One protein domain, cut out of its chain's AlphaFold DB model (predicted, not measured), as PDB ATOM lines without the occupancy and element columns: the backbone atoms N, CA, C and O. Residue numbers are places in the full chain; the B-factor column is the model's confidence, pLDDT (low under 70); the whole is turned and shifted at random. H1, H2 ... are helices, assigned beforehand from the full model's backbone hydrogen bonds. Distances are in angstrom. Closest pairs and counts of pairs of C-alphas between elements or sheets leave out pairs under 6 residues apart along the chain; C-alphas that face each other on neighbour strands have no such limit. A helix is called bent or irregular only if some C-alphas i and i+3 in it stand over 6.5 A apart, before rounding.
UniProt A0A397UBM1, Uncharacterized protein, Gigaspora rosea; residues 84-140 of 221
ATOM      1  N   HIS A  84     -17.083  41.510  57.486       45.84
ATOM      2  CA  HIS A  84     -18.274  41.535  58.344       45.84
ATOM      3  C   HIS A  84     -18.939  40.155  58.462       45.84
ATOM      4  O   HIS A  84     -20.147  39.991  58.322       45.84
ATOM      5  N   ASN A  85     -18.132  39.124  58.705       46.66
ATOM      6  CA  ASN A  85     -18.642  37.818  59.102       46.66
ATOM      7  C   ASN A  85     -18.915  37.853  60.612       46.66
ATOM      8  O   ASN A  85     -17.973  37.935  61.403       46.66
ATOM      9  N   GLU A  86     -20.177  37.741  61.026       45.84
ATOM     10  CA  GLU A  86     -20.592  37.683  62.442       45.84
ATOM     11  C   GLU A  86     -19.785  36.639  63.250       45.84
ATOM     12  O   GLU A  86     -19.470  36.834  64.425       45.84
ATOM     13  N   VAL A  87     -19.316  35.576  62.587       50.81
ATOM     14  CA  VAL A  87     -18.438  34.538  63.155       50.81
ATOM     15  C   VAL A  87     -17.037  35.068  63.523       50.81
ATOM     16  O   VAL A  87     -16.474  34.689  64.554       50.81
ATOM     17  N   ILE A  88     -16.462  35.975  62.724       46.94
ATOM     18  CA  ILE A  88     -15.149  36.598  62.984       46.94
ATOM     19  C   ILE A  88     -15.274  37.671  64.083       46.94
ATOM     20  O   ILE A  88     -14.365  37.809  64.913       46.94
ATOM     21  N   CYS A  89     -16.424  38.349  64.167       46.47
ATOM     22  CA  CYS A  89     -16.736  39.315  65.227       46.47
ATOM     23  C   CYS A  89     -16.797  38.682  66.629       46.47
ATOM     24  O   CYS A  89     -16.409  39.336  67.595       46.47
ATOM     25  N   HIS A  90     -17.184  37.407  66.762       50.28
ATOM     26  CA  HIS A  90     -17.185  36.699  68.056       50.28
ATOM     27  C   HIS A  90     -15.880  35.940  68.370       50.28
ATOM     28  O   HIS A  90     -15.525  35.786  69.542       50.28
ATOM     29  N   ALA A  91     -15.111  35.519  67.362       50.81
ATOM     30  CA  ALA A  91     -13.830  34.827  67.569       50.81
ATOM     31  C   ALA A  91     -12.677  35.776  67.966       50.81
ATOM     32  O   ALA A  91     -11.796  35.417  68.758       50.81
ATOM     33  N   THR A  92     -12.696  37.011  67.457       52.53
ATOM     34  CA  THR A  92     -11.705  38.059  67.758       52.53
ATOM     35  C   THR A  92     -11.679  38.489  69.239       52.53
ATOM     36  O   THR A  92     -10.588  38.541  69.818       52.53
ATOM     37  N   PRO A  93     -12.819  38.727  69.926       56.97
ATOM     38  CA  PRO A  93     -12.812  39.086  71.342       56.97
ATOM     39  C   PRO A  93     -12.359  37.935  72.243       56.97
ATOM     40  O   PRO A  93     -11.705  38.199  73.249       56.97
ATOM     41  N   LEU A  94     -12.619  36.667  71.903       59.19
ATOM     42  CA  LEU A  94     -12.180  35.540  72.737       59.19
ATOM     43  C   LEU A  94     -10.654  35.380  72.724       59.19
ATOM     44  O   LEU A  94     -10.037  35.255  73.783       59.19
ATOM     45  N   ARG A  95     -10.034  35.454  71.539       59.88
ATOM     46  CA  ARG A  95      -8.571  35.379  71.399       59.88
ATOM     47  C   ARG A  95      -7.872  36.560  72.078       59.88
ATOM     48  O   ARG A  95      -6.842  36.363  72.723       59.88
ATOM     49  N   ASN A  96      -8.449  37.759  71.992       74.56
ATOM     50  CA  ASN A  96      -7.915  38.942  72.671       74.56
ATOM     51  C   ASN A  96      -8.059  38.835  74.197       74.56
ATOM     52  O   ASN A  96      -7.108  39.115  74.924       74.56
ATOM     53  N   ARG A  97      -9.205  38.352  74.695       81.25
ATOM     54  CA  ARG A  97      -9.435  38.147  76.135       81.25
ATOM     55  C   ARG A  97      -8.530  37.069  76.720       81.25
ATOM     56  O   ARG A  97      -7.988  37.278  77.799       81.25
ATOM     57  N   PHE A  98      -8.325  35.960  76.006       87.75
ATOM     58  CA  PHE A  98      -7.373  34.932  76.427       87.75
ATOM     59  C   PHE A  98      -5.950  35.489  76.489       87.75
ATOM     60  O   PHE A  98      -5.263  35.272  77.479       87.75
ATOM     61  N   GLY A  99      -5.519  36.245  75.472       87.00
ATOM     62  CA  GLY A  99      -4.189  36.856  75.455       87.00
ATOM     63  C   GLY A  99      -3.949  37.789  76.644       87.00
ATOM     64  O   GLY A  99      -2.914  37.686  77.301       87.00
ATOM     65  N   ILE A 100      -4.926  38.645  76.961       87.44
ATOM     66  CA  ILE A 100      -4.868  39.545  78.122       87.44
ATOM     67  C   ILE A 100      -4.842  38.741  79.426       87.44
ATOM     68  O   ILE A 100      -3.961  38.958  80.254       87.44
ATOM     69  N   ALA A 101      -5.763  37.787  79.596       91.38
ATOM     70  CA  ALA A 101      -5.829  36.959  80.798       91.38
ATOM     71  C   ALA A 101      -4.530  36.170  81.009       91.38
ATOM     72  O   ALA A 101      -3.989  36.174  82.107       91.38
ATOM     73  N   PHE A 102      -3.980  35.567  79.953       93.50
ATOM     74  CA  PHE A 102      -2.726  34.821  80.010       93.50
ATOM     75  C   PHE A 102      -1.542  35.709  80.400       93.50
ATOM     76  O   PHE A 102      -0.741  35.320  81.249       93.50
ATOM     77  N   PHE A 103      -1.436  36.902  79.807       94.62
ATOM     78  CA  PHE A 103      -0.397  37.863  80.174       94.62
ATOM     79  C   PHE A 103      -0.494  38.244  81.656       94.62
ATOM     80  O   PHE A 103       0.496  38.139  82.376       94.62
ATOM     81  N   VAL A 104      -1.692  38.605  82.126       94.56
ATOM     82  CA  VAL A 104      -1.928  38.966  83.532       94.56
ATOM     83  C   VAL A 104      -1.624  37.794  84.465       94.56
ATOM     84  O   VAL A 104      -0.917  37.982  85.448       94.56
ATOM     85  N   SER A 105      -2.085  36.580  84.149       96.38
ATOM     86  CA  SER A 105      -1.788  35.381  84.942       96.38
ATOM     87  C   SER A 105      -0.289  35.113  85.024       96.38
ATOM     88  O   SER A 105       0.215  34.832  86.106       96.38
ATOM     89  N   LYS A 106       0.441  35.241  83.910       96.38
ATOM     90  CA  LYS A 106       1.897  35.066  83.894       96.38
ATOM     91  C   LYS A 106       2.593  36.076  84.810       96.38
ATOM     92  O   LYS A 106       3.473  35.689  85.572       96.38
ATOM     93  N   THR A 107       2.190  37.343  84.747       96.38
ATOM     94  CA  THR A 107       2.734  38.401  85.609       96.38
ATOM     95  C   THR A 107       2.396  38.154  87.079       96.38
ATOM     96  O   THR A 107       3.276  38.255  87.924       96.38
ATOM     97  N   ALA A 108       1.156  37.765  87.387       96.88
ATOM     98  CA  ALA A 108       0.734  37.451  88.750       96.88
ATOM     99  C   ALA A 108       1.518  36.270  89.342       96.88
ATOM    100  O   ALA A 108       1.936  36.345  90.491       96.88
ATOM    101  N   ILE A 109       1.771  35.217  88.554       97.25
ATOM    102  CA  ILE A 109       2.605  34.081  88.975       97.25
ATOM    103  C   ILE A 109       4.027  34.546  89.286       97.25
ATOM    104  O   ILE A 109       4.584  34.161  90.305       97.25
ATOM    105  N   HIS A 110       4.611  35.374  88.419       97.50
ATOM    106  CA  HIS A 110       5.965  35.873  88.632       97.50
ATOM    107  C   HIS A 110       6.078  36.679  89.931       97.50
ATOM    108  O   HIS A 110       6.951  36.378  90.736       97.50
ATOM    109  N   ILE A 111       5.154  37.617  90.163       97.12
ATOM    110  CA  ILE A 111       5.106  38.412  91.398       97.12
ATOM    111  C   ILE A 111       4.904  37.504  92.612       97.12
ATOM    112  O   ILE A 111       5.614  37.651  93.597       97.12
ATOM    113  N   ALA A 112       3.982  36.540  92.538       97.19
ATOM    114  CA  ALA A 112       3.703  35.643  93.654       97.19
ATOM    115  C   ALA A 112       4.927  34.805  94.048       97.19
ATOM    116  O   ALA A 112       5.175  34.614  95.233       97.19
ATOM    117  N   LEU A 113       5.725  34.362  93.073       97.00
ATOM    118  CA  LEU A 113       6.991  33.677  93.339       97.00
ATOM    119  C   LEU A 113       8.039  34.617  93.950       97.00
ATOM    120  O   LEU A 113       8.756  34.210  94.855       97.00
ATOM    121  N   GLU A 114       8.124  35.870  93.494       97.06
ATOM    122  CA  GLU A 114       9.036  36.862  94.088       97.06
ATOM    123  C   GLU A 114       8.662  37.204  95.536       97.06
ATOM    124  O   GLU A 114       9.541  37.434  96.366       97.06
ATOM    125  N   THR A 115       7.367  37.214  95.853       96.44
ATOM    126  CA  THR A 115       6.856  37.529  97.191       96.44
ATOM    127  C   THR A 115       6.581  36.297  98.063       96.44
ATOM    128  O   THR A 115       6.055  36.466  99.161       96.44
ATOM    129  N   ASN A 116       6.914  35.079  97.606       94.44
ATOM    130  CA  ASN A 116       6.578  33.798  98.260       94.44
ATOM    131  C   ASN A 116       5.092  33.691  98.680       94.44
ATOM    132  O   ASN A 116       4.764  33.237  99.776       94.44
ATOM    133  N   SER A 117       4.186  34.172  97.829       96.00
ATOM    134  CA  SER A 117       2.727  34.173  98.028       96.00
ATOM    135  C   SER A 117       1.993  33.305  96.998       96.00
ATOM    136  O   SER A 117       0.796  33.467  96.743       96.00
ATOM    137  N   ASP A 118       2.698  32.353  96.391       95.38
ATOM    138  CA  ASP A 118       2.171  31.431  95.388       95.38
ATOM    139  C   ASP A 118       1.026  30.562  95.928       95.38
ATOM    140  O   ASP A 118       0.020  30.383  95.235       95.38
ATOM    141  N   ASP A 119       1.088  30.138  97.191       95.31
ATOM    142  CA  ASP A 119      -0.006  29.421  97.859       95.31
ATOM    143  C   ASP A 119      -1.306  30.241  97.933       95.31
ATOM    144  O   ASP A 119      -2.410  29.711  97.743       95.31
ATOM    145  N   GLU A 120      -1.201  31.549  98.191       96.00
ATOM    146  CA  GLU A 120      -2.354  32.450  98.240       96.00
ATOM    147  C   GLU A 120      -2.981  32.612  96.853       96.00
ATOM    148  O   GLU A 120      -4.204  32.483  96.705       96.00
ATOM    149  N   LEU A 121      -2.148  32.807  95.827       97.19
ATOM    150  CA  LEU A 121      -2.591  32.891  94.437       97.19
ATOM    151  C   LEU A 121      -3.273  31.589  93.990       97.19
ATOM    152  O   LEU A 121      -4.364  31.625  93.412       97.19
ATOM    153  N   ILE A 122      -2.681  30.430  94.290       95.31
ATOM    154  CA  ILE A 122      -3.249  29.115  93.956       95.31
ATOM    155  C   ILE A 122      -4.606  28.931  94.635       95.31
ATOM    156  O   ILE A 122      -5.567  28.496  93.988       95.31
ATOM    157  N   ARG A 123      -4.717  29.277  95.922       97.44
ATOM    158  CA  ARG A 123      -5.979  29.194  96.667       97.44
ATOM    159  C   ARG A 123      -7.047  30.102  96.058       97.44
ATOM    160  O   ARG A 123      -8.173  29.650  95.846       97.44
ATOM    161  N   MET A 124      -6.697  31.338  95.706       96.88
ATOM    162  CA  MET A 124      -7.610  32.279  95.048       96.88
ATOM    163  C   MET A 124      -8.107  31.746  93.695       96.88
ATOM    164  O   MET A 124      -9.310  31.778  93.421       96.88
ATOM    165  N   LEU A 125      -7.212  31.197  92.869       96.56
ATOM    166  CA  LEU A 125      -7.566  30.630  91.565       96.56
ATOM    167  C   LEU A 125      -8.440  29.375  91.695       96.56
ATOM    168  O   LEU A 125      -9.429  29.242  90.970       96.56
ATOM    169  N   LYS A 126      -8.131  28.477  92.642       96.06
ATOM    170  CA  LYS A 126      -8.974  27.308  92.945       96.06
ATOM    171  C   LYS A 126     -10.381  27.740  93.355       96.06
ATOM    172  O   LYS A 126     -11.346  27.230  92.791       96.06
ATOM    173  N   ASN A 127     -10.493  28.722  94.251       96.12
ATOM    174  CA  ASN A 127     -11.778  29.268  94.692       96.12
ATOM    175  C   ASN A 127     -12.565  29.901  93.536       96.12
ATOM    176  O   ASN A 127     -13.765  29.678  93.394       96.12
ATOM    177  N   PHE A 128     -11.897  30.650  92.659       95.69
ATOM    178  CA  PHE A 128     -12.541  31.210  91.473       95.69
ATOM    179  C   PHE A 128     -13.115  30.111  90.561       95.69
ATOM    180  O   PHE A 128     -14.256  30.210  90.101       95.69
ATOM    181  N   ILE A 129     -12.349  29.038  90.327       94.12
ATOM    182  CA  ILE A 129     -12.773  27.906  89.492       94.12
ATOM    183  C   ILE A 129     -13.957  27.165  90.123       94.12
ATOM    184  O   ILE A 129     -14.908  26.839  89.407       94.12
ATOM    185  N   THR A 130     -13.931  26.898  91.432       95.00
ATOM    186  CA  THR A 130     -15.029  26.197  92.119       95.00
ATOM    187  C   THR A 130     -16.317  27.012  92.083       95.00
ATOM    188  O   THR A 130     -17.344  26.478  91.665       95.00
ATOM    189  N   ILE A 131     -16.257  28.314  92.393       94.31
ATOM    190  CA  ILE A 131     -17.412  29.225  92.343       94.31
ATOM    191  C   ILE A 131     -18.023  29.257  90.935       94.31
ATOM    192  O   ILE A 131     -19.235  29.107  90.778       94.31
ATOM    193  N   LYS A 132     -17.202  29.417  89.887       92.62
ATOM    194  CA  LYS A 132     -17.709  29.492  88.505       92.62
ATOM    195  C   LYS A 132     -18.241  28.157  87.984       92.62
ATOM    196  O   LYS A 132     -19.206  28.153  87.225       92.62
ATOM    197  N   ARG A 133     -17.669  27.027  88.406       89.56
ATOM    198  CA  ARG A 133     -18.210  25.697  88.080       89.56
ATOM    199  C   ARG A 133     -19.533  25.428  88.793       89.56
ATOM    200  O   ARG A 133     -20.421  24.855  88.173       89.56
ATOM    201  N   GLN A 134     -19.670  25.842  90.052       87.00
ATOM    202  CA  GLN A 134     -20.896  25.640  90.823       87.00
ATOM    203  C   GLN A 134     -22.055  26.480  90.277       87.00
ATOM    204  O   GLN A 134     -23.113  25.928  89.998       87.00
ATOM    205  N   ALA A 135     -21.823  27.764  89.985       82.62
ATOM    206  CA  ALA A 135     -22.835  28.627  89.370       82.62
ATOM    207  C   ALA A 135     -23.369  28.066  88.033       82.62
ATOM    208  O   ALA A 135     -24.554  28.183  87.730       82.62
ATOM    209  N   ASN A 136     -22.511  27.400  87.251       76.00
ATOM    210  CA  ASN A 136     -22.930  26.735  86.015       76.00
ATOM    211  C   ASN A 136     -23.766  25.467  86.271       76.00
ATOM    212  O   ASN A 136     -24.666  25.169  85.488       76.00
ATOM    213  N   LYS A 137     -23.492  24.725  87.354       73.44
ATOM    214  CA  LYS A 137     -24.295  23.557  87.753       73.44
ATOM    215  C   LYS A 137     -25.680  23.970  88.239       73.44
ATOM    216  O   LYS A 137     -26.660  23.344  87.841       73.44
ATOM    217  N   ASP A 138     -25.774  25.041  89.022       62.91
ATOM    218  CA  ASP A 138     -27.052  25.542  89.539       62.91
ATOM    219  C   ASP A 138     -27.971  26.028  88.401       62.91
ATOM    220  O   ASP A 138     -29.171  25.767  88.426       62.91
ATOM    221  N   LEU A 139     -27.404  26.609  87.334       59.66
ATOM    222  CA  LEU A 139     -28.144  26.957  86.114       59.66
ATOM    223  C   LEU A 139     -28.625  25.718  85.327       59.66
ATOM    224  O   LEU A 139     -29.693  25.748  84.720       59.66
ATOM    225  N   SER A 140     -27.864  24.618  85.345       55.97
ATOM    226  CA  SER A 140     -28.256  23.355  84.692       55.97
ATOM    227  C   SER A 140     -29.288  22.545  85.489       55.97
ATOM    228  O   SER A 140     -30.089  21.826  84.896       55.97
TER     229      SER A 140
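What this domain is: This is residues 84 to 140 of the 221 residues of an uncharacterized protein of Gigaspora rosea (UniProt A0A397UBM1). Two long helices, H1 and then H2, meet near one end of each and spread away from that corner as an open, flat V. The chain folds back at residues 115 to 117, and the far parts of both arms stand free: residues 84 to 104, of which 86 to 104 belong to H1, and residues 126 to 140 of H2. The printed part has 57 residues with two named helices and no named strand; its class is all helix. It is only just extended, close to loose, with a radius of gyration of the C-alphas of 15.7 A, and it spans 47 by 30 by 5 A.

Where its parts are: The printed part begins at His 84, with its C-alpha at (-18.274, 41.535, 58.344). H1 holds residues 86 to 114 and is 43.4 A long from first to last C-alpha, from (-20.592, 37.683, 62.442) to (9.036, 36.862, 94.088). H2 holds residues 118 to 140 and is 33.2 A long, ending with C-alpha 140 at (-28.256, 23.355, 84.692).

How they stand to each other: H1 and H2 form a helical hairpin, two helices that follow each other and run opposite ways. They touch with residues 109 to 112 of H1 and 118 to 121 of H2 alone; the closest C-alphas, of Ala 112 and Asp 118, are 4.8 A apart. Their lines stand at a shallow tilt of 32 degrees, only just short of steep, and their centres are 17.8 A apart. In H2 every O i to N i+4 pair is within hydrogen-bond range, in H1 23 of 25. Neither helix is bent.

The domain as a whole: The two C-alphas farthest apart, of His 84 and Asn 116, are 47.7 A apart. The printed part has no cut, and the link from H1 to H2, three residues, is tight. The mean pLDDT of the printed part is 82.1; residues 84 to 95 and 138 to 140 are under 70.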